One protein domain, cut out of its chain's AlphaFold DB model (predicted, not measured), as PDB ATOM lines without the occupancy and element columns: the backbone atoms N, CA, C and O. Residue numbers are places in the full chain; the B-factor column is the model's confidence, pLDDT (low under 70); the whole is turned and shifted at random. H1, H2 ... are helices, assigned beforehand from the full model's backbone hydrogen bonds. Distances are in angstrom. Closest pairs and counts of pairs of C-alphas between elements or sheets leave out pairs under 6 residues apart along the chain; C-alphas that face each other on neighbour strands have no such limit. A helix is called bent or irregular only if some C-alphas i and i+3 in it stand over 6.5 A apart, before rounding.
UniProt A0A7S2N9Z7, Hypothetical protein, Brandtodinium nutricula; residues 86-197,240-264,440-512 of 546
ATOM      1  N   ASN A  86     -41.670  19.313  55.127       70.19
ATOM      2  CA  ASN A  86     -42.491  20.519  55.182       70.19
ATOM      3  C   ASN A  86     -43.322  20.767  53.902       70.19
ATOM      4  O   ASN A  86     -44.336  21.468  53.951       70.19
ATOM      5  N   LEU A  87     -42.943  20.179  52.760       67.62
ATOM      6  CA  LEU A  87     -43.706  20.241  51.502       67.62
ATOM      7  C   LEU A  87     -44.674  19.072  51.311       67.62
ATOM      8  O   LEU A  87     -45.603  19.176  50.512       67.62
ATOM      9  N   VAL A  88     -44.453  17.961  52.015       70.75
ATOM     10  CA  VAL A  88     -45.210  16.708  51.844       70.75
ATOM     11  C   VAL A  88     -46.378  16.605  52.839       70.75
ATOM     12  O   VAL A  88     -47.193  15.690  52.748       70.75
ATOM     13  N   GLY A  89     -46.523  17.574  53.751       59.62
ATOM     14  CA  GLY A  89     -47.664  17.658  54.668       59.62
ATOM     15  C   GLY A  89     -47.558  16.723  55.874       59.62
ATOM     16  O   GLY A  89     -48.572  16.232  56.367       59.62
ATOM     17  N   SER A  90     -46.337  16.462  56.351       64.62
ATOM     18  CA  SER A  90     -46.119  15.811  57.648       64.62
ATOM     19  C   SER A  90     -46.840  16.603  58.750       64.62
ATOM     20  O   SER A  90     -46.692  17.819  58.853       64.62
ATOM     21  N   THR A  91     -47.633  15.922  59.582       63.22
ATOM     22  CA  THR A  91     -48.478  16.545  60.619       63.22
ATOM     23  C   THR A  91     -47.688  17.253  61.722       63.22
ATOM     24  O   THR A  91     -48.279  17.980  62.517       63.22
ATOM     25  N   ALA A  92     -46.370  17.048  61.786       64.62
ATOM     26  CA  ALA A  92     -45.511  17.597  62.827       64.62
ATOM     27  C   ALA A  92     -44.931  18.982  62.493       64.62
ATOM     28  O   ALA A  92     -44.457  19.656  63.405       64.62
ATOM     29  N   GLN A  93     -44.960  19.419  61.227       71.88
ATOM     30  CA  GLN A  93     -44.328  20.676  60.815       71.88
ATOM     31  C   GLN A  93     -45.279  21.579  60.011       71.88
ATOM     32  O   GLN A  93     -46.237  21.130  59.377       71.88
ATOM     33  N   ARG A  94     -45.050  22.897  60.080       79.38
ATOM     34  CA  ARG A  94     -45.892  23.905  59.421       79.38
ATOM     35  C   ARG A  94     -45.616  23.877  57.920       79.38
ATOM     36  O   ARG A  94     -44.520  24.222  57.496       79.38
ATOM     37  N   SER A  95     -46.635  23.547  57.124       83.50
ATOM     38  CA  SER A  95     -46.523  23.534  55.662       83.50
ATOM     39  C   SER A  95     -45.904  24.831  55.130       83.50
ATOM     40  O   SER A  95     -46.418  25.926  55.380       83.50
ATOM     41  N   LYS A  96     -44.808  24.694  54.375       86.19
ATOM     42  CA  LYS A  96     -44.117  25.816  53.716       86.19
ATOM     43  C   LYS A  96     -44.699  26.143  52.339       86.19
ATOM     44  O   LYS A  96     -44.358  27.173  51.766       86.19
ATOM     45  N   VAL A  97     -45.632  25.334  51.832       87.19
ATOM     46  CA  VAL A  97     -46.274  25.526  50.518       87.19
ATOM     47  C   VAL A  97     -46.856  26.940  50.344       87.19
ATOM     48  O   VAL A  97     -46.590  27.547  49.307       87.19
ATOM     49  N   PRO A  98     -47.571  27.539  51.324       89.31
ATOM     50  CA  PRO A  98     -48.104  28.894  51.165       89.31
ATOM     51  C   PRO A  98     -47.020  29.968  51.019       89.31
ATOM     52  O   PRO A  98     -47.235  30.941  50.310       89.31
ATOM     53  N   ALA A  99     -45.859  29.787  51.659       86.50
ATOM     54  CA  ALA A  99     -44.738  30.727  51.577       86.50
ATOM     55  C   ALA A  99     -43.991  30.653  50.233       86.50
ATOM     56  O   ALA A  99     -43.261  31.582  49.888       86.50
ATOM     57  N   LEU A 100     -44.178  29.554  49.497       86.75
ATOM     58  CA  LEU A 100     -43.578  29.296  48.185       86.75
ATOM     59  C   LEU A 100     -44.549  29.556  47.030       86.75
ATOM     60  O   LEU A 100     -44.133  29.569  45.870       86.75
ATOM     61  N   ARG A 101     -45.842  29.756  47.316       91.50
ATOM     62  CA  ARG A 101     -46.812  30.136  46.290       91.50
ATOM     63  C   ARG A 101     -46.446  31.506  45.745       91.50
ATOM     64  O   ARG A 101     -46.530  32.515  46.443       91.50
ATOM     65  N   LYS A 102     -46.072  31.514  44.473       92.88
ATOM     66  CA  LYS A 102     -45.794  32.733  43.733       92.88
ATOM     67  C   LYS A 102     -47.099  33.466  43.444       92.88
ATOM     68  O   LYS A 102     -48.107  32.849  43.089       92.88
ATOM     69  N   ASN A 103     -47.094  34.784  43.586       94.56
ATOM     70  CA  ASN A 103     -48.258  35.591  43.230       94.56
ATOM     71  C   ASN A 103     -48.461  35.623  41.695       94.56
ATOM     72  O   ASN A 103     -47.666  35.088  40.914       94.56
ATOM     73  N   PHE A 104     -49.558  36.232  41.232       94.50
ATOM     74  CA  PHE A 104     -49.864  36.300  39.799       94.50
ATOM     75  C   PHE A 104     -48.777  37.035  38.995       94.50
ATOM     76  O   PHE A 104     -48.414  36.592  37.906       94.50
ATOM     77  N   LEU A 105     -48.237  38.131  39.539       94.06
ATOM     78  CA  LEU A 105     -47.196  38.924  38.885       94.06
ATOM     79  C   LEU A 105     -45.898  38.124  38.746       94.06
ATOM     80  O   LEU A 105     -45.315  38.075  37.667       94.06
ATOM     81  N   GLU A 106     -45.485  37.449  39.813       93.56
ATOM     82  CA  GLU A 106     -44.361  36.518  39.824       93.56
ATOM     83  C   GLU A 106     -44.573  35.412  38.788       93.56
ATOM     84  O   GLU A 106     -43.721  35.203  37.933       93.56
ATOM     85  N   SER A 107     -45.755  34.803  38.726       93.44
ATOM     86  CA  SER A 107     -46.051  33.778  37.717       93.44
ATOM     87  C   SER A 107     -45.997  34.297  36.276       93.44
ATOM     88  O   SER A 107     -45.475  33.614  35.391       93.44
ATOM     89  N   ALA A 108     -46.456  35.524  36.022       93.75
ATOM     90  CA  ALA A 108     -46.309  36.165  34.716       93.75
ATOM     91  C   ALA A 108     -44.831  36.435  34.374       93.75
ATOM     92  O   ALA A 108     -44.391  36.172  33.251       93.75
ATOM     93  N   LEU A 109     -44.039  36.898  35.347       92.88
ATOM     94  CA  LEU A 109     -42.596  37.089  35.195       92.88
ATOM     95  C   LEU A 109     -41.866  35.760  34.958       92.88
ATOM     96  O   LEU A 109     -40.913  35.724  34.184       92.88
ATOM     97  N   ALA A 110     -42.320  34.662  35.568       93.06
ATOM     98  CA  ALA A 110     -41.768  33.328  35.364       93.06
ATOM     99  C   ALA A 110     -41.970  32.879  33.914       93.06
ATOM    100  O   ALA A 110     -41.015  32.486  33.242       93.06
ATOM    101  N   LEU A 111     -43.191  33.023  33.390       93.19
ATOM    102  CA  LEU A 111     -43.498  32.731  31.988       93.19
ATOM    103  C   LEU A 111     -42.695  33.612  31.027       93.19
ATOM    104  O   LEU A 111     -42.184  33.110  30.026       93.19
ATOM    105  N   LEU A 112     -42.521  34.900  31.340       92.19
ATOM    106  CA  LEU A 112     -41.653  35.790  30.569       92.19
ATOM    107  C   LEU A 112     -40.198  35.300  30.587       92.19
ATOM    108  O   LEU A 112     -39.530  35.293  29.552       92.19
ATOM    109  N   ALA A 113     -39.707  34.858  31.743       91.19
ATOM    110  CA  ALA A 113     -38.368  34.310  31.894       91.19
ATOM    111  C   ALA A 113     -38.205  33.007  31.085       91.19
ATOM    112  O   ALA A 113     -37.201  32.830  30.395       91.19
ATOM    113  N   PHE A 114     -39.201  32.122  31.071       94.31
ATOM    114  CA  PHE A 114     -39.195  30.941  30.202       94.31
ATOM    115  C   PHE A 114     -39.230  31.313  28.715       94.31
ATOM    116  O   PHE A 114     -38.418  30.820  27.934       94.31
ATOM    117  N   GLY A 115     -40.102  32.246  28.324       92.56
ATOM    118  CA  GLY A 115     -40.164  32.767  26.960       92.56
ATOM    119  C   GLY A 115     -38.817  33.326  26.508       92.56
ATOM    120  O   GLY A 115     -38.358  33.029  25.411       92.56
ATOM    121  N   ARG A 116     -38.108  34.043  27.384       90.69
ATOM    122  CA  ARG A 116     -36.732  34.488  27.129       90.69
ATOM    123  C   ARG A 116     -35.750  33.330  26.971       90.69
ATOM    124  O   ARG A 116     -34.903  33.400  26.089       90.69
ATOM    125  N   ALA A 117     -35.852  32.285  27.793       93.00
ATOM    126  CA  ALA A 117     -35.006  31.095  27.686       93.00
ATOM    127  C   ALA A 117     -35.132  30.406  26.318       93.00
ATOM    128  O   ALA A 117     -34.161  29.848  25.823       93.00
ATOM    129  N   VAL A 118     -36.309  30.478  25.693       92.81
ATOM    130  CA  VAL A 118     -36.560  29.927  24.354       92.81
ATOM    131  C   VAL A 118     -36.174  30.925  23.258       92.81
ATOM    132  O   VAL A 118     -35.413  30.598  22.348       92.81
ATOM    133  N   CYS A 119     -36.665  32.161  23.346       90.19
ATOM    134  CA  CYS A 119     -36.501  33.169  22.302       90.19
ATOM    135  C   CYS A 119     -35.069  33.698  22.187       90.19
ATOM    136  O   CYS A 119     -34.649  34.029  21.084       90.19
ATOM    137  N   ASN A 120     -34.308  33.789  23.283       90.25
ATOM    138  CA  ASN A 120     -32.955  34.348  23.244       90.25
ATOM    139  C   ASN A 120     -31.977  33.456  22.445       90.25
ATOM    140  O   ASN A 120     -31.407  33.960  21.479       90.25
ATOM    141  N   PRO A 121     -31.837  32.140  22.718       91.81
ATOM    142  CA  PRO A 121     -30.996  31.261  21.899       91.81
ATOM    143  C   PRO A 121     -31.431  31.205  20.429       91.81
ATOM    144  O   PRO A 121     -30.586  31.246  19.537       91.81
ATOM    145  N   LEU A 122     -32.741  31.160  20.158       90.88
ATOM    146  CA  LEU A 122     -33.264  31.182  18.788       90.88
ATOM    147  C   LEU A 122     -32.949  32.505  18.083       90.88
ATOM    148  O   LEU A 122     -32.496  32.505  16.942       90.88
ATOM    149  N   GLY A 123     -33.131  33.631  18.774       87.88
ATOM    150  CA  GLY A 123     -32.781  34.958  18.279       87.88
ATOM    151  C   GLY A 123     -31.291  35.075  17.970       87.88
ATOM    152  O   GLY A 123     -30.932  35.569  16.903       87.88
ATOM    153  N   MET A 124     -30.422  34.553  18.839       88.94
ATOM    154  CA  MET A 124     -28.976  34.485  18.601       88.94
ATOM    155  C   MET A 124     -28.641  33.648  17.363       88.94
ATOM    156  O   MET A 124     -27.860  34.092  16.524       88.94
ATOM    157  N   ILE A 125     -29.255  32.470  17.205       92.06
ATOM    158  CA  ILE A 125     -29.051  31.605  16.033       92.06
ATOM    159  C   ILE A 125     -29.485  32.319  14.756       92.06
ATOM    160  O   ILE A 125     -28.713  32.371  13.804       92.06
ATOM    161  N   VAL A 126     -30.687  32.897  14.733       90.38
ATOM    162  CA  VAL A 126     -31.234  33.574  13.548       90.38
ATOM    163  C   VAL A 126     -30.402  34.801  13.178       90.38
ATOM    164  O   VAL A 126     -30.058  34.977  12.011       90.38
ATOM    165  N   THR A 127     -30.046  35.640  14.153       86.75
ATOM    166  CA  THR A 127     -29.240  36.850  13.908       86.75
ATOM    167  C   THR A 127     -27.825  36.506  13.449       86.75
ATOM    168  O   THR A 127     -27.363  37.067  12.453       86.75
ATOM    169  N   SER A 128     -27.175  35.534  14.093       90.81
ATOM    170  CA  SER A 128     -25.835  35.082  13.707       90.81
ATOM    171  C   SER A 128     -25.848  34.399  12.339       90.81
ATOM    172  O   SER A 128     -25.017  34.709  11.492       90.81
ATOM    173  N   ALA A 129     -26.823  33.523  12.067       92.25
ATOM    174  CA  ALA A 129     -26.966  32.856  10.772       92.25
ATOM    175  C   ALA A 129     -27.237  33.853   9.642       92.25
ATOM    176  O   ALA A 129     -26.661  33.723   8.563       92.25
ATOM    177  N   ARG A 130     -28.066  34.875   9.889       89.88
ATOM    178  CA  ARG A 130     -28.309  35.948   8.922       89.88
ATOM    179  C   ARG A 130     -27.030  36.724   8.622       89.88
ATOM    180  O   ARG A 130     -26.725  36.909   7.450       89.88
ATOM    181  N   MET A 131     -26.265  37.126   9.640       88.19
ATOM    182  CA  MET A 131     -24.994  37.820   9.410       88.19
ATOM    183  C   MET A 131     -24.004  36.939   8.637       88.19
ATOM    184  O   MET A 131     -23.396  37.400   7.673       88.19
ATOM    185  N   LEU A 132     -23.850  35.675   9.041       91.56
ATOM    186  CA  LEU A 132     -22.965  34.725   8.368       91.56
ATOM    187  C   LEU A 132     -23.385  34.546   6.903       91.56
ATOM    188  O   LEU A 132     -22.541  34.607   6.015       91.56
ATOM    189  N   SER A 133     -24.684  34.407   6.639       93.94
ATOM    190  CA  SER A 133     -25.245  34.309   5.288       93.94
ATOM    191  C   SER A 133     -24.993  35.572   4.459       93.94
ATOM    192  O   SER A 133     -24.499  35.479   3.339       93.94
ATOM    193  N   GLU A 134     -25.237  36.766   5.009       90.62
ATOM    194  CA  GLU A 134     -24.922  38.038   4.340       90.62
ATOM    195  C   GLU A 134     -23.422  38.146   4.015       90.62
ATOM    196  O   GLU A 134     -23.048  38.589   2.927       90.62
ATOM    197  N   TYR A 135     -22.549  37.684   4.912       93.31
ATOM    198  CA  TYR A 135     -21.108  37.671   4.678       93.31
ATOM    199  C   TYR A 135     -20.695  36.689   3.573       93.31
ATOM    200  O   TYR A 135     -20.002  37.083   2.634       93.31
ATOM    201  N   PHE A 136     -21.123  35.427   3.660       94.69
ATOM    202  CA  PHE A 136     -20.704  34.379   2.727       94.69
ATOM    203  C   PHE A 136     -21.381  34.478   1.354       94.69
ATOM    204  O   PHE A 136     -20.742  34.152   0.357       94.69
ATOM    205  N   LEU A 137     -22.635  34.941   1.277       95.25
ATOM    206  CA  LEU A 137     -23.376  35.039   0.012       95.25
ATOM    207  C   LEU A 137     -23.177  36.378  -0.707       95.25
ATOM    208  O   LEU A 137     -23.133  36.397  -1.931       95.25
ATOM    209  N   HIS A 138     -23.039  37.489   0.026       94.31
ATOM    210  CA  HIS A 138     -22.953  38.841  -0.555       94.31
ATOM    211  C   HIS A 138     -21.573  39.487  -0.352       94.31
ATOM    212  O   HIS A 138     -21.441  40.710  -0.346       94.31
ATOM    213  N   GLY A 139     -20.535  38.682  -0.102       93.38
ATOM    214  CA  GLY A 139     -19.158  39.160   0.080       93.38
ATOM    215  C   GLY A 139     -18.958  40.101   1.278       93.38
ATOM    216  O   GLY A 139     -17.951  40.810   1.349       93.38
ATOM    217  N   GLY A 140     -19.921  40.149   2.206       90.12
ATOM    218  CA  GLY A 140     -19.880  41.007   3.385       90.12
ATOM    219  C   GLY A 140     -19.943  42.505   3.088       90.12
ATOM    220  O   GLY A 140     -19.447  43.289   3.898       90.12
ATOM    221  N   GLU A 141     -20.519  42.923   1.956       93.00
ATOM    222  CA  GLU A 141     -20.633  44.346   1.600       93.00
ATOM    223  C   GLU A 141     -21.474  45.144   2.602       93.00
ATOM    224  O   GLU A 141     -21.067  46.235   2.990       93.00
ATOM    225  N   SER A 142     -22.583  44.570   3.084       88.88
ATOM    226  CA  SER A 142     -23.450  45.155   4.122       88.88
ATOM    227  C   SER A 142     -22.646  45.525   5.378       88.88
ATOM    228  O   SER A 142     -22.501  46.700   5.714       88.88
ATOM    229  N   LEU A 143     -21.972  44.536   5.978       87.50
ATOM    230  CA  LEU A 143     -21.133  44.739   7.161       87.50
ATOM    231  C   LEU A 143     -19.975  45.713   6.892       87.50
ATOM    232  O   LEU A 143     -19.624  46.522   7.747       87.50
ATOM    233  N   ARG A 144     -19.375  45.668   5.697       90.75
ATOM    234  CA  ARG A 144     -18.316  46.607   5.304       90.75
ATOM    235  C   ARG A 144     -18.836  48.045   5.224       90.75
ATOM    236  O   ARG A 144     -18.111  48.956   5.613       90.75
ATOM    237  N   ASN A 145     -20.050  48.259   4.724       92.19
ATOM    238  CA  ASN A 145     -20.669  49.582   4.643       92.19
ATOM    239  C   ASN A 145     -21.003  50.126   6.036       92.19
ATOM    240  O   ASN A 145     -20.705  51.286   6.315       92.19
ATOM    241  N   ASP A 146     -21.495  49.274   6.934       88.25
ATOM    242  CA  ASP A 146     -21.738  49.642   8.332       88.25
ATOM    243  C   ASP A 146     -20.441  50.046   9.052       88.25
ATOM    244  O   ASP A 146     -20.392  51.057   9.754       88.25
ATOM    245  N   LEU A 147     -19.351  49.300   8.834       89.56
ATOM    246  CA  LEU A 147     -18.031  49.634   9.385       89.56
ATOM    247  C   LEU A 147     -17.472  50.939   8.808       89.56
ATOM    248  O   LEU A 147     -16.885  51.729   9.548       89.56
ATOM    249  N   LYS A 148     -17.670  51.187   7.507       91.94
ATOM    250  CA  LYS A 148     -17.278  52.447   6.857       91.94
ATOM    251  C   LYS A 148     -18.031  53.639   7.444       91.94
ATOM    252  O   LYS A 148     -17.398  54.658   7.698       91.94
ATOM    253  N   LEU A 149     -19.335  53.500   7.700       91.56
ATOM    254  CA  LEU A 149     -20.156  54.547   8.318       91.56
ATOM    255  C   LEU A 149     -19.599  54.966   9.690       91.56
ATOM    256  O   LEU A 149     -19.598  56.144  10.036       91.56
ATOM    257  N   LEU A 150     -19.061  54.006  10.443       88.94
ATOM    258  CA  LEU A 150     -18.458  54.219  11.759       88.94
ATOM    259  C   LEU A 150     -16.955  54.540  11.725       88.94
ATOM    260  O   LEU A 150     -16.342  54.656  12.785       88.94
ATOM    261  N   HIS A 151     -16.343  54.660  10.544       92.62
ATOM    262  CA  HIS A 151     -14.894  54.830  10.380       92.62
ATOM    263  C   HIS A 151     -14.054  53.723  11.055       92.62
ATOM    264  O   HIS A 151     -12.911  53.945  11.458       92.62
ATOM    265  N   VAL A 152     -14.598  52.507  11.169       90.12
ATOM    266  CA  VAL A 152     -13.897  51.357  11.755       90.12
ATOM    267  C   VAL A 152     -13.069  50.652  10.670       90.12
ATOM    268  O   VAL A 152     -13.589  50.380   9.583       90.12
ATOM    269  N   PRO A 153     -11.788  50.310  10.923       92.19
ATOM    270  CA  PRO A 153     -10.949  49.659   9.921       92.19
ATOM    271  C   PRO A 153     -11.541  48.327   9.420       92.19
ATOM    272  O   PRO A 153     -11.989  47.518  10.236       92.19
ATOM    273  N   PRO A 154     -11.442  48.004   8.112       89.06
ATOM    274  CA  PRO A 154     -12.012  46.776   7.542       89.06
ATOM    275  C   PRO A 154     -11.525  45.477   8.199       89.06
ATOM    276  O   PRO A 154     -12.226  44.473   8.183       89.06
ATOM    277  N   LYS A 155     -10.337  45.484   8.823       90.06
ATOM    278  CA  LYS A 155      -9.788  44.321   9.543       90.06
ATOM    279  C   LYS A 155     -10.685  43.855  10.700       90.06
ATOM    280  O   LYS A 155     -10.678  42.671  11.018       90.06
ATOM    281  N   PHE A 156     -11.485  44.750  11.288       88.88
ATOM    282  CA  PHE A 156     -12.439  44.396  12.345       88.88
ATOM    283  C   PHE A 156     -13.612  43.547  11.836       88.88
ATOM    284  O   PHE A 156     -14.240  42.855  12.634       88.88
ATOM    285  N   GLN A 157     -13.857  43.511  10.521       88.94
ATOM    286  CA  GLN A 157     -14.888  42.666   9.919       88.94
ATOM    287  C   GLN A 157     -14.685  41.182  10.262       88.94
ATOM    288  O   GLN A 157     -15.634  40.499  10.636       88.94
ATOM    289  N   TYR A 158     -13.440  40.700  10.201       90.38
ATOM    290  CA  TYR A 158     -13.108  39.315  10.544       90.38
ATOM    291  C   TYR A 158     -13.312  39.018  12.029       90.38
ATOM    292  O   TYR A 158     -13.759  37.933  12.384       90.38
ATOM    293  N   ILE A 159     -13.018  39.987  12.899       88.06
ATOM    294  CA  ILE A 159     -13.216  39.834  14.344       88.06
ATOM    295  C   ILE A 159     -14.708  39.684  14.649       88.06
ATOM    296  O   ILE A 159     -15.095  38.790  15.399       88.06
ATOM    297  N   PHE A 160     -15.554  40.505  14.023       88.75
ATOM    298  CA  PHE A 160     -17.004  40.414  14.195       88.75
ATOM    299  C   PHE A 160     -17.548  39.100  13.644       88.75
ATOM    300  O   PHE A 160     -18.336  38.444  14.321       88.75
ATOM    301  N   LEU A 161     -17.060  38.652  12.486       90.88
ATOM    302  CA  LEU A 161     -17.418  37.351  11.926       90.88
ATOM    303  C   LEU A 161     -17.109  36.200  12.896       90.88
ATOM    304  O   LEU A 161     -17.972  35.366  13.158       90.88
ATOM    305  N   VAL A 162     -15.897  36.174  13.459       90.25
ATOM    306  CA  VAL A 162     -15.480  35.146  14.427       90.25
ATOM    307  C   VAL A 162     -16.325  35.210  15.701       90.25
ATOM    308  O   VAL A 162     -16.736  34.164  16.201       90.25
ATOM    309  N   SER A 163     -16.636  36.410  16.201       88.94
ATOM    310  CA  SER A 163     -17.474  36.581  17.395       88.94
ATOM    311  C   SER A 163     -18.890  36.030  17.192       88.94
ATOM    312  O   SER A 163     -19.382  35.271  18.025       88.94
ATOM    313  N   ASN A 164     -19.508  36.306  16.039       89.69
ATOM    314  CA  ASN A 164     -20.847  35.800  15.714       89.69
ATOM    315  C   ASN A 164     -20.849  34.292  15.464       89.69
ATOM    316  O   ASN A 164     -21.799  33.606  15.835       89.69
ATOM    317  N   LEU A 165     -19.777  33.744  14.884       92.31
ATOM    318  CA  LEU A 165     -19.619  32.297  14.762       92.31
ATOM    319  C   LEU A 165     -19.512  31.627  16.141       92.31
ATOM    320  O   LEU A 165     -20.134  30.590  16.370       92.31
ATOM    321  N   ALA A 166     -18.755  32.225  17.068       89.62
ATOM    322  CA  ALA A 166     -18.654  31.739  18.441       89.62
ATOM    323  C   ALA A 166     -20.001  31.830  19.176       89.62
ATOM    324  O   ALA A 166     -20.380  30.889  19.871       89.62
ATOM    325  N   GLU A 167     -20.747  32.921  18.990       90.81
ATOM    326  CA  GLU A 167     -22.081  33.108  19.564       90.81
ATOM    327  C   GLU A 167     -23.090  32.086  19.018       90.81
ATOM    328  O   GLU A 167     -23.813  31.459  19.795       90.81
ATOM    329  N   PHE A 168     -23.076  31.843  17.705       93.75
ATOM    330  CA  PHE A 168     -23.874  30.805  17.057       93.75
ATOM    331  C   PHE A 168     -23.556  29.413  17.614       93.75
ATOM    332  O   PHE A 168     -24.460  28.688  18.031       93.75
ATOM    333  N   ALA A 169     -22.273  29.041  17.659       92.88
ATOM    334  CA  ALA A 169     -21.843  27.738  18.158       92.88
ATOM    335  C   ALA A 169     -22.230  27.546  19.632       92.88
ATOM    336  O   ALA A 169     -22.751  26.494  20.003       92.88
ATOM    337  N   LEU A 170     -22.040  28.580  20.457       91.25
ATOM    338  CA  LEU A 170     -22.451  28.580  21.858       91.25
ATOM    339  C   LEU A 170     -23.966  28.377  21.996       91.25
ATOM    340  O   LEU A 170     -24.397  27.556  22.806       91.25
ATOM    341  N   ALA A 171     -24.767  29.077  21.187       92.69
ATOM    342  CA  ALA A 171     -26.219  28.941  21.191       92.69
ATOM    343  C   ALA A 171     -26.671  27.516  20.853       92.69
ATOM    344  O   ALA A 171     -27.456  26.925  21.597       92.69
ATOM    345  N   VAL A 172     -26.116  26.932  19.788       94.12
ATOM    346  CA  VAL A 172     -26.415  25.554  19.375       94.12
ATOM    347  C   VAL A 172     -26.030  24.554  20.466       94.12
ATOM    348  O   VAL A 172     -26.853  23.723  20.847       94.12
ATOM    349  N   VAL A 173     -24.818  24.647  21.020       93.75
ATOM    350  CA  VAL A 173     -24.349  23.733  22.074       93.75
ATOM    351  C   VAL A 173     -25.240  23.810  23.315       93.75
ATOM    352  O   VAL A 173     -25.616  22.772  23.858       93.75
ATOM    353  N   CYS A 174     -25.624  25.012  23.753       91.88
ATOM    354  CA  CYS A 174     -26.513  25.166  24.902       91.88
ATOM    355  C   CYS A 174     -27.896  24.553  24.656       91.88
ATOM    356  O   CYS A 174     -28.386  23.838  25.528       91.88
ATOM    357  N   ILE A 175     -28.490  24.754  23.473       93.31
ATOM    358  CA  ILE A 175     -29.767  24.118  23.114       93.31
ATOM    359  C   ILE A 175     -29.631  22.592  23.131       93.31
ATOM    360  O   ILE A 175     -30.475  21.918  23.717       93.31
ATOM    361  N   LEU A 176     -28.565  22.033  22.550       94.38
ATOM    362  CA  LEU A 176     -28.339  20.583  22.527       94.38
ATOM    363  C   LEU A 176     -28.184  19.993  23.937       94.38
ATOM    364  O   LEU A 176     -28.731  18.927  24.217       94.38
ATOM    365  N   ILE A 177     -27.477  20.682  24.839       92.44
ATOM    366  CA  ILE A 177     -27.344  20.263  26.244       92.44
ATOM    367  C   ILE A 177     -28.710  20.261  26.940       92.44
ATOM    368  O   ILE A 177     -29.046  19.290  27.619       92.44
ATOM    369  N   SER A 178     -29.510  21.313  26.752       91.75
ATOM    370  CA  SER A 178     -30.849  21.402  27.337       91.75
ATOM    371  C   SER A 178     -31.787  20.330  26.782       91.75
ATOM    372  O   SER A 178     -32.460  19.656  27.558       91.75
ATOM    373  N   LEU A 179     -31.774  20.102  25.464       93.81
ATOM    374  CA  LEU A 179     -32.539  19.032  24.823       93.81
ATOM    375  C   LEU A 179     -32.137  17.662  25.366       93.81
ATOM    376  O   LEU A 179     -33.012  16.882  25.717       93.81
ATOM    377  N   ARG A 180     -30.836  17.391  25.531       93.94
ATOM    378  CA  ARG A 180     -30.354  16.148  26.152       93.94
ATOM    379  C   ARG A 180     -30.943  15.945  27.550       93.94
ATOM    380  O   ARG A 180     -31.383  14.842  27.854       93.94
ATOM    381  N   ASN A 181     -30.940  16.970  28.404       88.69
ATOM    382  CA  ASN A 181     -31.468  16.844  29.768       88.69
ATOM    383  C   ASN A 181     -32.995  16.645  29.777       88.69
ATOM    384  O   ASN A 181     -33.487  15.831  30.557       88.69
ATOM    385  N   ILE A 182     -33.726  17.305  28.871       92.12
ATOM    386  CA  ILE A 182     -35.163  17.062  28.663       92.12
ATOM    387  C   ILE A 182     -35.396  15.615  28.211       92.12
ATOM    388  O   ILE A 182     -36.192  14.912  28.827       92.12
ATOM    389  N   THR A 183     -34.677  15.141  27.188       93.50
ATOM    390  CA  THR A 183     -34.804  13.768  26.676       93.50
ATOM    391  C   THR A 183     -34.531  12.741  27.769       93.50
ATOM    392  O   THR A 183     -35.329  11.827  27.943       93.50
ATOM    393  N   LEU A 184     -33.455  12.909  28.544       88.88
ATOM    394  CA  LEU A 184     -33.137  12.007  29.653       88.88
ATOM    395  C   LEU A 184     -34.240  12.014  30.717       88.88
ATOM    396  O   LEU A 184     -34.655  10.944  31.154       88.88
ATOM    397  N   SER A 185     -34.770  13.184  31.082       90.50
ATOM    398  CA  SER A 185     -35.915  13.270  31.995       90.50
ATOM    399  C   SER A 185     -37.134  12.493  31.467       90.50
ATOM    400  O   SER A 185     -37.708  11.673  32.190       90.50
ATOM    401  N   CYS A 186     -37.483  12.670  30.189       91.25
ATOM    402  CA  CYS A 186     -38.592  11.957  29.554       91.25
ATOM    403  C   CYS A 186     -38.374  10.433  29.528       91.25
ATOM    404  O   CYS A 186     -39.288   9.690  29.882       91.25
ATOM    405  N   CYS A 187     -37.170   9.964  29.174       90.62
ATOM    406  CA  CYS A 187     -36.835   8.537  29.145       90.62
ATOM    407  C   CYS A 187     -36.987   7.883  30.529       90.62
ATOM    408  O   CYS A 187     -37.650   6.853  30.659       90.62
ATOM    409  N   TYR A 188     -36.467   8.518  31.586       89.19
ATOM    410  CA  TYR A 188     -36.614   7.990  32.947       89.19
ATOM    411  C   TYR A 188     -38.061   8.046  33.457       89.19
ATOM    412  O   TYR A 188     -38.452   7.227  34.292       89.19
ATOM    413  N   SER A 189     -38.895   8.961  32.947       87.44
ATOM    414  CA  SER A 189     -40.324   8.973  33.280       87.44
ATOM    415  C   SER A 189     -41.032   7.705  32.800       87.44
ATOM    416  O   SER A 189     -41.806   7.123  33.557       87.44
ATOM    417  N   THR A 190     -40.729   7.243  31.583       80.62
ATOM    418  CA  THR A 190     -41.375   6.054  31.005       80.62
ATOM    419  C   THR A 190     -40.978   4.750  31.698       80.62
ATOM    420  O   THR A 190     -41.820   3.873  31.886       80.62
ATOM    421  N   GLU A 191     -39.724   4.626  32.147       80.44
ATOM    422  CA  GLU A 191     -39.255   3.428  32.862       80.44
ATOM    423  C   GLU A 191     -39.936   3.265  34.225       80.44
ATOM    424  O   GLU A 191     -40.295   2.154  34.623       80.44
ATOM    425  N   THR A 192     -40.156   4.380  34.927       73.38
ATOM    426  CA  THR A 192     -40.736   4.353  36.274       73.38
ATOM    427  C   THR A 192     -42.198   3.897  36.240       73.38
ATOM    428  O   THR A 192     -42.625   3.118  37.089       73.38
ATOM    429  N   GLU A 193     -42.967   4.339  35.241       73.62
ATOM    430  CA  GLU A 193     -44.358   3.905  35.062       73.62
ATOM    431  C   GLU A 193     -44.441   2.413  34.701       73.62
ATOM    432  O   GLU A 193     -45.264   1.691  35.266       73.62
ATOM    433  N   GLY A 194     -43.531   1.916  33.854       70.62
ATOM    434  CA  GLY A 194     -43.463   0.497  33.491       70.62
ATOM    435  C   GLY A 194     -43.146  -0.427  34.675       70.62
ATOM    436  O   GLY A 194     -43.815  -1.447  34.859       70.62
ATOM    437  N   GLN A 195     -42.175  -0.060  35.518       71.00
ATOM    438  CA  GLN A 195     -41.819  -0.857  36.700       71.00
ATOM    439  C   GLN A 195     -42.917  -0.866  37.767       71.00
ATOM    440  O   GLN A 195     -43.176  -1.916  38.353       71.00
ATOM    441  N   VAL A 196     -43.591   0.264  38.014       67.94
ATOM    442  CA  VAL A 196     -44.677   0.328  39.010       67.94
ATOM    443  C   VAL A 196     -45.864  -0.542  38.588       67.94
ATOM    444  O   VAL A 196     -46.440  -1.232  39.430       67.94
ATOM    445  N   VAL A 197     -46.191  -0.579  37.292       71.81
ATOM    446  CA  VAL A 197     -47.254  -1.447  36.763       71.81
ATOM    447  C   VAL A 197     -46.877  -2.928  36.890       71.81
ATOM    448  O   VAL A 197     -47.701  -3.726  37.341       71.81
ATOM    449  N   ILE A 240     -32.159   7.135  47.513       70.44
ATOM    450  CA  ILE A 240     -31.699   7.433  46.151       70.44
ATOM    451  C   ILE A 240     -32.742   8.309  45.451       70.44
ATOM    452  O   ILE A 240     -33.883   7.881  45.250       70.44
ATOM    453  N   ALA A 241     -32.370   9.550  45.105       76.50
ATOM    454  CA  ALA A 241     -33.167  10.422  44.239       76.50
ATOM    455  C   ALA A 241     -33.485   9.710  42.921       76.50
ATOM    456  O   ALA A 241     -32.597   9.129  42.300       76.50
ATOM    457  N   LYS A 242     -34.746   9.757  42.468       87.38
ATOM    458  CA  LYS A 242     -35.083   9.180  41.160       87.38
ATOM    459  C   LYS A 242     -34.320   9.957  40.078       87.38
ATOM    460  O   LYS A 242     -34.438  11.186  40.054       87.38
ATOM    461  N   PRO A 243     -33.600   9.284  39.155       90.38
ATOM    462  CA  PRO A 243     -32.762   9.951  38.156       90.38
ATOM    463  C   PRO A 243     -33.488  11.032  37.351       90.38
ATOM    464  O   PRO A 243     -32.919  12.090  37.094       90.38
ATOM    465  N   ARG A 244     -34.772  10.816  37.025       94.12
ATOM    466  CA  ARG A 244     -35.641  11.802  36.362       94.12
ATOM    467  C   ARG A 244     -35.540  13.192  36.997       94.12
ATOM    468  O   ARG A 244     -35.251  14.164  36.303       94.12
ATOM    469  N   TYR A 245     -35.731  13.287  38.313       93.94
ATOM    470  CA  TYR A 245     -35.776  14.576  39.002       93.94
ATOM    471  C   TYR A 245     -34.401  15.237  39.128       93.94
ATOM    472  O   TYR A 245     -34.335  16.458  39.236       93.94
ATOM    473  N   MET A 246     -33.302  14.479  39.033       92.88
ATOM    474  CA  MET A 246     -31.962  15.068  38.920       92.88
ATOM    475  C   MET A 246     -31.807  15.830  37.598       92.88
ATOM    476  O   MET A 246     -31.302  16.954  37.581       92.88
ATOM    477  N   TYR A 247     -32.280  15.255  36.486       94.75
ATOM    478  CA  TYR A 247     -32.247  15.924  35.182       94.75
ATOM    479  C   TYR A 247     -33.216  17.103  35.108       94.75
ATOM    480  O   TYR A 247     -32.858  18.135  34.543       94.75
ATOM    481  N   GLU A 248     -34.403  16.991  35.709       95.38
ATOM    482  CA  GLU A 248     -35.337  18.118  35.804       95.38
ATOM    483  C   GLU A 248     -34.766  19.257  36.653       95.38
ATOM    484  O   GLU A 248     -34.763  20.399  36.194       95.38
ATOM    485  N   ALA A 249     -34.212  18.966  37.836       95.12
ATOM    486  CA  ALA A 249     -33.557  19.971  38.672       95.12
ATOM    487  C   ALA A 249     -32.428  20.670  37.906       95.12
ATOM    488  O   ALA A 249     -32.333  21.897  37.901       95.12
ATOM    489  N   LYS A 250     -31.602  19.910  37.177       95.69
ATOM    490  CA  LYS A 250     -30.544  20.476  36.334       95.69
ATOM    491  C   LYS A 250     -31.103  21.369  35.226       95.69
ATOM    492  O   LYS A 250     -30.611  22.480  35.036       95.69
ATOM    493  N   PHE A 251     -32.136  20.921  34.522       96.00
ATOM    494  CA  PHE A 251     -32.762  21.697  33.457       96.00
ATOM    495  C   PHE A 251     -33.343  23.018  33.986       96.00
ATOM    496  O   PHE A 251     -32.958  24.091  33.516       96.00
ATOM    497  N   TRP A 252     -34.209  22.960  34.999       95.81
ATOM    498  CA  TRP A 252     -34.901  24.139  35.523       95.81
ATOM    499  C   TRP A 252     -33.968  25.087  36.270       95.81
ATOM    500  O   TRP A 252     -33.987  26.289  36.024       95.81
ATOM    501  N   LEU A 253     -33.109  24.562  37.145       94.88
ATOM    502  CA  LEU A 253     -32.301  25.396  38.034       94.88
ATOM    503  C   LEU A 253     -30.986  25.847  37.398       94.88
ATOM    504  O   LEU A 253     -30.404  26.837  37.846       94.88
ATOM    505  N   THR A 254     -30.483  25.139  36.384       93.94
ATOM    506  CA  THR A 254     -29.187  25.451  35.760       93.94
ATOM    507  C   THR A 254     -29.327  25.864  34.304       93.94
ATOM    508  O   THR A 254     -28.797  26.911  33.925       93.94
ATOM    509  N   ASP A 255     -30.013  25.077  33.479       95.19
ATOM    510  CA  ASP A 255     -30.022  25.318  32.036       95.19
ATOM    511  C   ASP A 255     -30.927  26.490  31.653       95.19
ATOM    512  O   ASP A 255     -30.490  27.378  30.925       95.19
ATOM    513  N   VAL A 256     -32.146  26.563  32.189       95.19
ATOM    514  CA  VAL A 256     -33.082  27.653  31.874       95.19
ATOM    515  C   VAL A 256     -32.492  29.038  32.216       95.19
ATOM    516  O   VAL A 256     -32.423  29.875  31.312       95.19
ATOM    517  N   PRO A 257     -31.945  29.297  33.424       93.75
ATOM    518  CA  PRO A 257     -31.266  30.563  33.727       93.75
ATOM    519  C   PRO A 257     -30.044  30.851  32.842       93.75
ATOM    520  O   PRO A 257     -29.690  32.015  32.603       93.75
ATOM    521  N   ARG A 258     -29.364  29.808  32.339       92.62
ATOM    522  CA  ARG A 258     -28.272  29.962  31.366       92.62
ATOM    523  C   ARG A 258     -28.798  30.413  30.010       92.62
ATOM    524  O   ARG A 258     -28.243  31.364  29.467       92.62
ATOM    525  N   LEU A 259     -29.868  29.796  29.513       94.06
ATOM    526  CA  LEU A 259     -30.499  30.138  28.238       94.06
ATOM    527  C   LEU A 259     -31.105  31.556  28.243       94.06
ATOM    528  O   LEU A 259     -30.937  32.311  27.284       94.06
ATOM    529  N   GLN A 260     -31.731  31.964  29.355       92.75
ATOM    530  CA  GLN A 260     -32.323  33.303  29.549       92.75
ATOM    531  C   GLN A 260     -31.349  34.463  29.360       92.75
ATOM    532  O   GLN A 260     -31.754  35.568  28.987       92.75
ATOM    533  N   ASN A 261     -30.088  34.207  29.692       90.44
ATOM    534  CA  ASN A 261     -29.002  35.176  29.661       90.44
ATOM    535  C   ASN A 261     -27.898  34.705  28.712       90.44
ATOM    536  O   ASN A 261     -26.743  35.090  28.867       90.44
ATOM    537  N   LEU A 262     -28.211  33.808  27.775       92.31
ATOM    538  CA  LEU A 262     -27.221  33.275  26.854       92.31
ATOM    539  C   LEU A 262     -26.641  34.419  26.027       92.31
ATOM    540  O   LEU A 262     -27.379  35.185  25.414       92.31
ATOM    541  N   SER A 263     -25.325  34.581  26.106       92.62
ATOM    542  CA  SER A 263     -24.581  35.612  25.395       92.62
ATOM    543  C   SER A 263     -23.091  35.346  25.564       92.62
ATOM    544  O   SER A 263     -22.639  34.985  26.655       92.62
ATOM    545  N   THR A 264     -22.310  35.593  24.518       92.25
ATOM    546  CA  THR A 264     -20.843  35.664  24.593       92.25
ATOM    547  C   THR A 264     -20.373  36.808  25.502       92.25
ATOM    548  O   THR A 264     -19.295  36.714  26.083       92.25
ATOM    549  N   LEU A 440     -23.839  39.703  34.385       87.19
ATOM    550  CA  LEU A 440     -23.666  39.218  35.748       87.19
ATOM    551  C   LEU A 440     -24.927  38.463  36.169       87.19
ATOM    552  O   LEU A 440     -25.964  39.055  36.445       87.19
ATOM    553  N   ALA A 441     -24.831  37.139  36.261       87.69
ATOM    554  CA  ALA A 441     -25.921  36.305  36.762       87.69
ATOM    555  C   ALA A 441     -26.014  36.398  38.297       87.69
ATOM    556  O   ALA A 441     -25.659  35.452  39.001       87.69
ATOM    557  N   VAL A 442     -26.450  37.555  38.810       90.19
ATOM    558  CA  VAL A 442     -26.517  37.856  40.251       90.19
ATOM    559  C   VAL A 442     -27.323  36.793  40.995       90.19
ATOM    560  O   VAL A 442     -26.795  36.216  41.938       90.19
ATOM    561  N   ASN A 443     -28.511  36.431  40.506       90.56
ATOM    562  CA  ASN A 443     -29.359  35.413  41.141       90.56
ATOM    563  C   ASN A 443     -28.655  34.050  41.226       90.56
ATOM    564  O   ASN A 443     -28.708  33.375  42.245       90.56
ATOM    565  N   THR A 444     -27.912  33.654  40.185       90.75
ATOM    566  CA  THR A 444     -27.121  32.412  40.225       90.75
ATOM    567  C   THR A 444     -25.978  32.504  41.237       90.75
ATOM    568  O   THR A 444     -25.656  31.512  41.882       90.75
ATOM    569  N   LEU A 445     -25.351  33.675  41.385       90.75
ATOM    570  CA  LEU A 445     -24.288  33.886  42.371       90.75
ATOM    571  C   LEU A 445     -24.818  33.896  43.805       90.75
ATOM    572  O   LEU A 445     -24.125  33.389  44.684       90.75
ATOM    573  N   LEU A 446     -25.992  34.481  44.040       93.81
ATOM    574  CA  LEU A 446     -26.642  34.503  45.348       93.81
ATOM    575  C   LEU A 446     -27.103  33.101  45.741       93.81
ATOM    576  O   LEU A 446     -26.690  32.609  46.789       93.81
ATOM    577  N   ARG A 447     -27.803  32.397  44.843       94.50
ATOM    578  CA  ARG A 447     -28.195  31.002  45.075       94.50
ATOM    579  C   ARG A 447     -26.992  30.113  45.347       94.50
ATOM    580  O   ARG A 447     -26.981  29.395  46.337       94.50
ATOM    581  N   TRP A 448     -25.929  30.236  44.548       92.44
ATOM    582  CA  TRP A 448     -24.693  29.492  44.786       92.44
ATOM    583  C   TRP A 448     -24.062  29.805  46.153       92.44
ATOM    584  O   TRP A 448     -23.458  28.930  46.764       92.44
ATOM    585  N   ARG A 449     -24.177  31.039  46.662       93.19
ATOM    586  CA  ARG A 449     -23.691  31.366  48.012       93.19
ATOM    587  C   ARG A 449     -24.522  30.693  49.097       93.19
ATOM    588  O   ARG A 449     -23.927  30.212  50.052       93.19
ATOM    589  N   VAL A 450     -25.845  30.658  48.951       94.56
ATOM    590  CA  VAL A 450     -26.727  29.957  49.895       94.56
ATOM    591  C   VAL A 450     -26.471  28.449  49.842       94.56
ATOM    592  O   VAL A 450     -26.308  27.829  50.883       94.56
ATOM    593  N   GLU A 451     -26.300  27.878  48.649       93.75
ATOM    594  CA  GLU A 451     -25.876  26.484  48.458       93.75
ATOM    595  C   GLU A 451     -24.546  26.189  49.179       93.75
ATOM    596  O   GLU A 451     -24.459  25.239  49.948       93.75
ATOM    597  N   VAL A 452     -23.512  27.020  48.993       92.38
ATOM    598  CA  VAL A 452     -22.222  26.855  49.693       92.38
ATOM    599  C   VAL A 452     -22.367  26.999  51.201       92.38
ATOM    600  O   VAL A 452     -21.731  26.260  51.937       92.38
ATOM    601  N   PHE A 453     -23.191  27.934  51.663       93.38
ATOM    602  CA  PHE A 453     -23.433  28.126  53.089       93.38
ATOM    603  C   PHE A 453     -24.101  26.898  53.726       93.38
ATOM    604  O   PHE A 453     -23.731  26.506  54.825       93.38
ATOM    605  N   ILE A 454     -25.057  26.276  53.028       88.62
ATOM    606  CA  ILE A 454     -25.774  25.094  53.521       88.62
ATOM    607  C   ILE A 454     -24.894  23.841  53.449       88.62
ATOM    608  O   ILE A 454     -24.831  23.087  54.413       88.62
ATOM    609  N   PHE A 455     -24.244  23.601  52.306       88.56
ATOM    610  CA  PHE A 455     -23.586  22.321  52.017       88.56
ATOM    611  C   PHE A 455     -22.073  22.323  52.218       88.56
ATOM    612  O   PHE A 455     -21.514  21.250  52.383       88.56
ATOM    613  N   GLY A 456     -21.413  23.481  52.169       86.56
ATOM    614  CA  GLY A 456     -19.963  23.588  52.373       86.56
ATOM    615  C   GLY A 456     -19.561  23.843  53.825       86.56
ATOM    616  O   GLY A 456     -18.387  23.817  54.150       86.56
ATOM    617  N   GLY A 457     -20.506  24.123  54.726       88.31
ATOM    618  CA  GLY A 457     -20.186  24.340  56.137       88.31
ATOM    619  C   GLY A 457     -19.182  25.480  56.369       88.31
ATOM    620  O   GLY A 457     -19.300  26.559  55.785       88.31
ATOM    621  N   ASP A 458     -18.215  25.251  57.262       82.94
ATOM    622  CA  ASP A 458     -17.282  26.281  57.746       82.94
ATOM    623  C   ASP A 458     -16.183  26.646  56.732       82.94
ATOM    624  O   ASP A 458     -15.756  27.800  56.648       82.94
ATOM    625  N   ASP A 459     -15.750  25.700  55.895       81.38
ATOM    626  CA  ASP A 459     -14.667  25.946  54.935       81.38
ATOM    627  C   ASP A 459     -15.134  26.734  53.690       81.38
ATOM    628  O   ASP A 459     -14.316  27.240  52.907       81.38
ATOM    629  N   ALA A 460     -16.458  26.887  53.534       87.19
ATOM    630  CA  ALA A 460     -17.131  27.514  52.403       87.19
ATOM    631  C   ALA A 460     -16.708  26.927  51.038       87.19
ATOM    632  O   ALA A 460     -16.666  27.635  50.016       87.19
ATOM    633  N   VAL A 461     -16.396  25.631  51.003       82.94
ATOM    634  CA  VAL A 461     -16.072  24.849  49.811       82.94
ATOM    635  C   VAL A 461     -17.036  23.672  49.733       82.94
ATOM    636  O   VAL A 461     -17.292  22.989  50.701       82.94
ATOM    637  N   VAL A 462     -17.590  23.430  48.544       83.06
ATOM    638  CA  VAL A 462     -18.449  22.262  48.305       83.06
ATOM    639  C   VAL A 462     -17.613  21.213  47.581       83.06
ATOM    640  O   VAL A 462     -17.304  21.389  46.388       83.06
ATOM    641  N   SER A 463     -17.243  20.160  48.308       79.25
ATOM    642  CA  SER A 463     -16.557  18.956  47.822       79.25
ATOM    643  C   SER A 463     -17.360  18.230  46.728       79.25
ATOM    644  O   SER A 463     -18.477  18.618  46.370       79.25
ATOM    645  N   ALA A 464     -16.779  17.193  46.117       78.75
ATOM    646  CA  ALA A 464     -17.477  16.427  45.083       78.75
ATOM    647  C   ALA A 464     -18.662  15.644  45.674       78.75
ATOM    648  O   ALA A 464     -19.729  15.567  45.063       78.75
ATOM    649  N   GLU A 465     -18.477  15.124  46.881       78.69
ATOM    650  CA  GLU A 465     -19.446  14.377  47.669       78.69
ATOM    651  C   GLU A 465     -20.587  15.292  48.132       78.69
ATOM    652  O   GLU A 465     -21.754  14.991  47.881       78.69
ATOM    653  N   GLU A 466     -20.274  16.459  48.707       82.38
ATOM    654  CA  GLU A 466     -21.285  17.458  49.093       82.38
ATOM    655  C   GLU A 466     -22.039  17.998  47.879       82.38
ATOM    656  O   GLU A 466     -23.244  18.234  47.949       82.38
ATOM    657  N   ARG A 467     -21.369  18.139  46.727       86.31
ATOM    658  CA  ARG A 467     -22.041  18.511  45.477       86.31
ATOM    659  C   ARG A 467     -23.049  17.455  45.050       86.31
ATOM    660  O   ARG A 467     -24.139  17.816  44.618       86.31
ATOM    661  N   TYR A 468     -22.705  16.176  45.167       82.94
ATOM    662  CA  TYR A 468     -23.642  15.095  44.881       82.94
ATOM    663  C   TYR A 468     -24.832  15.114  45.853       82.94
ATOM    664  O   TYR A 468     -25.977  15.024  45.414       82.94
ATOM    665  N   ILE A 469     -24.585  15.318  47.151       85.12
ATOM    666  CA  ILE A 469     -25.640  15.471  48.168       85.12
ATOM    667  C   ILE A 469     -26.561  16.650  47.824       85.12
ATOM    668  O   ILE A 469     -27.782  16.504  47.850       85.12
ATOM    669  N   MET A 470     -25.994  17.791  47.433       89.50
ATOM    670  CA  MET A 470     -26.740  18.968  46.988       89.50
ATOM    671  C   MET A 470     -27.597  18.669  45.747       89.50
ATOM    672  O   MET A 470     -28.766  19.051  45.698       89.50
ATOM    673  N   GLU A 471     -27.062  17.963  44.748       89.06
ATOM    674  CA  GLU A 471     -27.824  17.555  43.558       89.06
ATOM    675  C   GLU A 471     -28.983  16.607  43.913       89.06
ATOM    676  O   GLU A 471     -30.090  16.763  43.394       89.06
ATOM    677  N   VAL A 472     -28.760  15.664  44.833       86.62
ATOM    678  CA  VAL A 472     -29.793  14.758  45.363       86.62
ATOM    679  C   VAL A 472     -30.867  15.532  46.129       86.62
ATOM    680  O   VAL A 472     -32.057  15.276  45.926       86.62
ATOM    681  N   TYR A 473     -30.477  16.505  46.958       91.00
ATOM    682  CA  TYR A 473     -31.399  17.386  47.677       91.00
ATOM    683  C   TYR A 473     -32.288  18.173  46.708       91.00
ATOM    684  O   TYR A 473     -33.513  18.120  46.812       91.00
ATOM    685  N   LEU A 474     -31.698  18.837  45.708       91.31
ATOM    686  CA  LEU A 474     -32.453  19.605  44.714       91.31
ATOM    687  C   LEU A 474     -33.382  18.707  43.881       91.31
ATOM    688  O   LEU A 474     -34.509  19.097  43.580       91.31
ATOM    689  N   ALA A 475     -32.955  17.488  43.549       91.06
ATOM    690  CA  ALA A 475     -33.804  16.509  42.875       91.06
ATOM    691  C   ALA A 475     -34.999  16.082  43.742       91.06
ATOM    692  O   ALA A 475     -36.122  15.979  43.252       91.06
ATOM    693  N   ARG A 476     -34.781  15.861  45.040       86.81
ATOM    694  CA  ARG A 476     -35.842  15.526  46.001       86.81
ATOM    695  C   ARG A 476     -36.812  16.683  46.215       86.81
ATOM    696  O   ARG A 476     -38.016  16.450  46.291       86.81
ATOM    697  N   LEU A 477     -36.309  17.913  46.233       90.50
ATOM    698  CA  LEU A 477     -37.134  19.114  46.253       90.50
ATOM    699  C   LEU A 477     -38.033  19.184  45.008       90.50
ATOM    700  O   LEU A 477     -39.242  19.366  45.139       90.50
ATOM    701  N   MET A 478     -37.476  18.959  43.812       93.56
ATOM    702  CA  MET A 478     -38.267  18.893  42.575       93.56
ATOM    703  C   MET A 478     -39.312  17.773  42.619       93.56
ATOM    704  O   MET A 478     -40.469  18.005  42.267       93.56
ATOM    705  N   GLU A 479     -38.942  16.579  43.094       92.44
ATOM    706  CA  GLU A 479     -39.878  15.465  43.298       92.44
ATOM    707  C   GLU A 479     -41.044  15.877  44.211       92.44
ATOM    708  O   GLU A 479     -42.206  15.652  43.869       92.44
ATOM    709  N   ALA A 480     -40.748  16.524  45.340       90.31
ATOM    710  CA  ALA A 480     -41.757  16.983  46.289       90.31
ATOM    711  C   ALA A 480     -42.710  18.015  45.663       90.31
ATOM    712  O   ALA A 480     -43.924  17.884  45.808       90.31
ATOM    713  N   ILE A 481     -42.189  18.990  44.912       93.19
ATOM    714  CA  ILE A 481     -42.998  20.013  44.227       93.19
ATOM    715  C   ILE A 481     -43.910  19.375  43.176       93.19
ATOM    716  O   ILE A 481     -45.100  19.689  43.109       93.19
ATOM    717  N   TRP A 482     -43.389  18.447  42.370       94.00
ATOM    718  CA  TRP A 482     -44.178  17.778  41.338       94.00
ATOM    719  C   TRP A 482     -45.292  16.908  41.907       94.00
ATOM    720  O   TRP A 482     -46.406  16.923  41.374       94.00
ATOM    721  N   LEU A 483     -45.013  16.187  42.992       92.00
ATOM    722  CA  LEU A 483     -45.973  15.300  43.646       92.00
ATOM    723  C   LEU A 483     -46.962  16.038  44.559       92.00
ATOM    724  O   LEU A 483     -47.992  15.463  44.917       92.00
ATOM    725  N   ASN A 484     -46.692  17.296  44.915       91.38
ATOM    726  CA  ASN A 484     -47.587  18.092  45.743       91.38
ATOM    727  C   ASN A 484     -48.936  18.314  45.027       91.38
ATOM    728  O   ASN A 484     -48.986  18.806  43.897       91.38
ATOM    729  N   LYS A 485     -50.043  17.925  45.670       93.69
ATOM    730  CA  LYS A 485     -51.400  18.015  45.098       93.69
ATOM    731  C   LYS A 485     -52.051  19.385  45.291       93.69
ATOM    732  O   LYS A 485     -52.988  19.707  44.568       93.69
ATOM    733  N   ASP A 486     -51.536  20.185  46.218       93.00
ATOM    734  CA  ASP A 486     -52.076  21.497  46.580       93.00
ATOM    735  C   ASP A 486     -51.573  22.617  45.660       93.00
ATOM    736  O   ASP A 486     -52.035  23.756  45.759       93.00
ATOM    737  N   MET A 487     -50.619  22.318  44.774       92.69
ATOM    738  CA  MET A 487     -50.104  23.244  43.768       92.69
ATOM    739  C   MET A 487     -50.646  22.896  42.381       92.69
ATOM    740  O   MET A 487     -50.571  21.753  41.919       92.69
ATOM    741  N   THR A 488     -51.138  23.906  41.676       95.00
ATOM    742  CA  THR A 488     -51.480  23.816  40.256       95.00
ATOM    743  C   THR A 488     -50.220  23.643  39.402       95.00
ATOM    744  O   THR A 488     -49.109  23.983  39.811       95.00
ATOM    745  N   LEU A 489     -50.374  23.137  38.174       95.06
ATOM    746  CA  LEU A 489     -49.247  22.984  37.245       95.06
ATOM    747  C   LEU A 489     -48.525  24.317  36.988       95.06
ATOM    748  O   LEU A 489     -47.297  24.351  36.943       95.06
ATOM    749  N   LEU A 490     -49.281  25.410  36.852       93.94
ATOM    750  CA  LEU A 490     -48.715  26.735  36.621       93.94
ATOM    751  C   LEU A 490     -47.897  27.217  37.824       93.94
ATOM    752  O   LEU A 490     -46.809  27.743  37.624       93.94
ATOM    753  N   GLU A 491     -48.368  26.992  39.054       94.56
ATOM    754  CA  GLU A 491     -47.611  27.325  40.268       94.56
ATOM    755  C   GLU A 491     -46.322  26.506  40.374       94.56
ATOM    756  O   GLU A 491     -45.281  27.062  40.705       94.56
ATOM    757  N   LYS A 492     -46.359  25.210  40.033       95.38
ATOM    758  CA  LYS A 492     -45.160  24.352  40.016       95.38
ATOM    759  C   LYS A 492     -44.122  24.857  39.016       95.38
ATOM    760  O   LYS A 492     -42.955  25.012  39.361       95.38
ATOM    761  N   VAL A 493     -44.549  25.147  37.785       94.69
ATOM    762  CA  VAL A 493     -43.676  25.681  36.724       94.69
ATOM    763  C   VAL A 493     -43.142  27.063  37.089       94.69
ATOM    764  O   VAL A 493     -41.947  27.308  36.955       94.69
ATOM    765  N   SER A 494     -44.004  27.944  37.599       94.81
ATOM    766  CA  SER A 494     -43.638  29.279  38.077       94.81
ATOM    767  C   SER A 494     -42.577  29.210  39.173       94.81
ATOM    768  O   SER A 494     -41.535  29.858  39.066       94.81
ATOM    769  N   PHE A 495     -42.788  28.338  40.162       94.62
ATOM    770  CA  PHE A 495     -41.839  28.094  41.236       94.62
ATOM    771  C   PHE A 495     -40.481  27.625  40.702       94.62
ATOM    772  O   PHE A 495     -39.464  28.228  41.014       94.62
ATOM    773  N   MET A 496     -40.446  26.604  39.838       94.94
ATOM    774  CA  MET A 496     -39.184  26.092  39.282       94.94
ATOM    775  C   MET A 496     -38.427  27.132  38.445       94.94
ATOM    776  O   MET A 496     -37.197  27.137  38.426       94.94
ATOM    777  N   LEU A 497     -39.149  28.015  37.754       94.31
ATOM    778  CA  LEU A 497     -38.576  29.085  36.935       94.31
ATOM    779  C   LEU A 497     -38.010  30.246  37.751       94.31
ATOM    780  O   LEU A 497     -37.103  30.932  37.275       94.31
ATOM    781  N   GLN A 498     -38.562  30.480  38.939       94.06
ATOM    782  CA  GLN A 498     -38.192  31.581  39.826       94.06
ATOM    783  C   GLN A 498     -37.519  31.127  41.112       94.06
ATOM    784  O   GLN A 498     -37.374  31.934  42.019       94.06
ATOM    785  N   PHE A 499     -37.095  29.868  41.178       95.50
ATOM    786  CA  PHE A 499     -36.412  29.344  42.345       95.50
ATOM    787  C   PHE A 499     -35.085  30.078  42.565       95.50
ATOM    788  O   PHE A 499     -34.120  29.905  41.801       95.50
ATOM    789  N   ASP A 500     -35.056  30.903  43.603       94.81
ATOM    790  CA  ASP A 500     -33.949  31.782  43.955       94.81
ATOM    791  C   ASP A 500     -33.350  31.446  45.333       94.81
ATOM    792  O   ASP A 500     -33.607  30.392  45.922       94.81
ATOM    793  N   ASP A 501     -32.440  32.298  45.798       95.69
ATOM    794  CA  ASP A 501     -31.802  32.173  47.102       95.69
ATOM    795  C   ASP A 501     -32.766  32.378  48.273       95.69
ATOM    796  O   ASP A 501     -32.639  31.669  49.274       95.69
ATOM    797  N   ASP A 502     -33.748  33.270  48.138       95.06
ATOM    798  CA  ASP A 502     -34.754  33.519  49.172       95.06
ATOM    799  C   ASP A 502     -35.651  32.291  49.368       95.06
ATOM    800  O   ASP A 502     -35.927  31.898  50.505       95.06
ATOM    801  N   ASP A 503     -36.079  31.648  48.279       94.62
ATOM    802  CA  ASP A 503     -36.865  30.412  48.336       94.62
ATOM    803  C   ASP A 503     -36.079  29.280  49.011       94.62
ATOM    804  O   ASP A 503     -36.599  28.603  49.903       94.62
ATOM    805  N   LEU A 504     -34.810  29.092  48.626       93.38
ATOM    806  CA  LEU A 504     -33.939  28.081  49.228       93.38
ATOM    807  C   LEU A 504     -33.700  28.363  50.718       93.38
ATOM    808  O   LEU A 504     -33.772  27.453  51.544       93.38
ATOM    809  N   GLN A 505     -33.477  29.625  51.087       91.94
ATOM    810  CA  GLN A 505     -33.311  30.019  52.481       91.94
ATOM    811  C   GLN A 505     -34.589  29.772  53.291       91.94
ATOM    812  O   GLN A 505     -34.508  29.228  54.390       91.94
ATOM    813  N   ARG A 506     -35.772  30.112  52.762       90.31
ATOM    814  CA  ARG A 506     -37.067  29.844  53.421       90.31
ATOM    815  C   ARG A 506     -37.335  28.353  53.595       90.31
ATOM    816  O   ARG A 506     -37.959  27.952  54.580       90.31
ATOM    817  N   LEU A 507     -36.879  27.525  52.655       88.88
ATOM    818  CA  LEU A 507     -36.973  26.070  52.761       88.88
ATOM    819  C   LEU A 507     -36.106  25.535  53.899       88.88
ATOM    820  O   LEU A 507     -36.604  24.775  54.723       88.88
ATOM    821  N   VAL A 508     -34.854  25.972  53.992       87.25
ATOM    822  CA  VAL A 508     -33.901  25.410  54.957       87.25
ATOM    823  C   VAL A 508     -34.053  25.997  56.359       87.25
ATOM    824  O   VAL A 508     -33.900  25.287  57.351       87.25
ATOM    825  N   VAL A 509     -34.375  27.285  56.463       87.31
ATOM    826  CA  VAL A 509     -34.508  27.973  57.747       87.31
ATOM    827  C   VAL A 509     -35.929  27.817  58.274       87.31
ATOM    828  O   VAL A 509     -36.900  28.228  57.634       87.31
ATOM    829  N   GLU A 510     -36.070  27.229  59.460       83.00
ATOM    830  CA  GLU A 510     -37.290  27.341  60.252       83.00
ATOM    831  C   GLU A 510     -37.157  28.519  61.214       83.00
ATOM    832  O   GLU A 510     -36.295  28.541  62.095       83.00
ATOM    833  N   GLU A 511     -38.023  29.513  61.035       81.44
ATOM    834  CA  GLU A 511     -38.054  30.694  61.882       81.44
ATOM    835  C   GLU A 511     -39.282  30.678  62.796       81.44
ATOM    836  O   GLU A 511     -40.411  30.435  62.367       81.44
ATOM    837  N   ASN A 512     -39.062  30.966  64.080       83.88
ATOM    838  CA  ASN A 512     -40.146  31.238  65.013       83.88
ATOM    839  C   ASN A 512     -40.480  32.737  64.973       83.88
ATOM    840  O   ASN A 512     -39.806  33.544  65.618       83.88
TER     841      ASN A 512
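AT A GLANCE: This is residues 86 to 197, 240 to 264 and 440 to 512 of the 546 residues of the protein "Hypothetical protein" of Brandtodinium nutricula (UniProt A0A7S2N9Z7). Two long helices, H4 and H2, cross as an uneven X; beyond the crossing their short arms lead to H3 at the far tip, while their long arms spread into a wedge. H5 lies in this wedge along H4 and meets H2 at its end; H7 and H8 pack on H5, and the side-by-side pair H6 and H9 forms a further layer, with H6 on H7. The printed part has 210 residues with nine named helices, H1 to H9 in order, and no named strand; its class is all helix. It is loose, with a radius of gyration of the C-alphas of 21.8 A, and elongated, spanning 72 by 45 by 38 A.

IN THESE COORDINATES: Find C-alpha 156 at (-12.439, 44.396, 12.345); from there H4, the longest helix, runs 62.5 A to C-alpha 197 at (-47.254, -1.447, 36.763). H2, residues 104 to 137, is 47.8 A long. It is neither bent nor irregular, but only just: C-alphas 118 and 121 are 6.2 A apart, and a kink of 29 degrees lies near residue 119. H3 is residues 141 to 149, and H1 is residues 97 to 100. H5, residues 243 to 260, is 24.9 A long and only just irregular, with C-alphas 253 and 256 6.6 A apart. Look next for H6 at residues 442 to 455, H7 at 464 to 483, 28.6 A long, H8 at 489 to 498, and H9 from 501 to C-alpha 508 at (-33.901, 25.410, 54.957).

HOW THE PARTS SIT: Start at Phe 168 of H4: its C-alpha is 5.3 A from that of Ile 125, the closest pair with H2, at a steep tilt of 48 degrees, opposite ways. H3 touches H2 only at the corner, closest at C-alphas 134 and 142, 7.3 A. H5 touches H4 at a shallow tilt of 24 degrees, opposite ways, closest at C-alphas 185 and 244, 4.6 A. H5 touches H2 with residues 256 to 260 alone, closest at C-alphas 117 and 260, 3.9 A. H7 is about perpendicular to H5 at 86 degrees, and they touch closest at C-alphas 246 and 475, 4.6 A. H7 and H8, a helical hairpin, only just touch, with 3 pairs of C-alphas within 8 A, closest at 481 and 492, 6.4 A. H8 touches H2, closest at C-alphas 107 and 494, 5.1 A. H6 touches H9 the same way at a shallow tilt of 23 degrees, closest at C-alphas 447 and 501, 4.3 A. H1 is close to H9 but not clearly touching, with C-alphas 100 and 503 closest at 6.8 A. H4 is apart from H7, for instance. Every O i to N i+4 pair is within hydrogen-bond range in H3, H4, H6, H7, H8 and H9; H2 has 28 of 30 and H5 12 of 14, and H1 is too short for such a pair.

THE WHOLE: The C-alphas of Thr 91 and Lys 148 are the two farthest apart, at 71.8 A. Residues 198 to 239 are not printed, with 20.2 A between C-alphas 197 and 240; residues 265 to 439 are not printed, with 12.0 A between C-alphas 264 and 440. Of the links printed whole, none is long. Look for pLDDT under 70 at residue 87, residues 89 to 92 and residue 196; the mean of the printed part is 89.2.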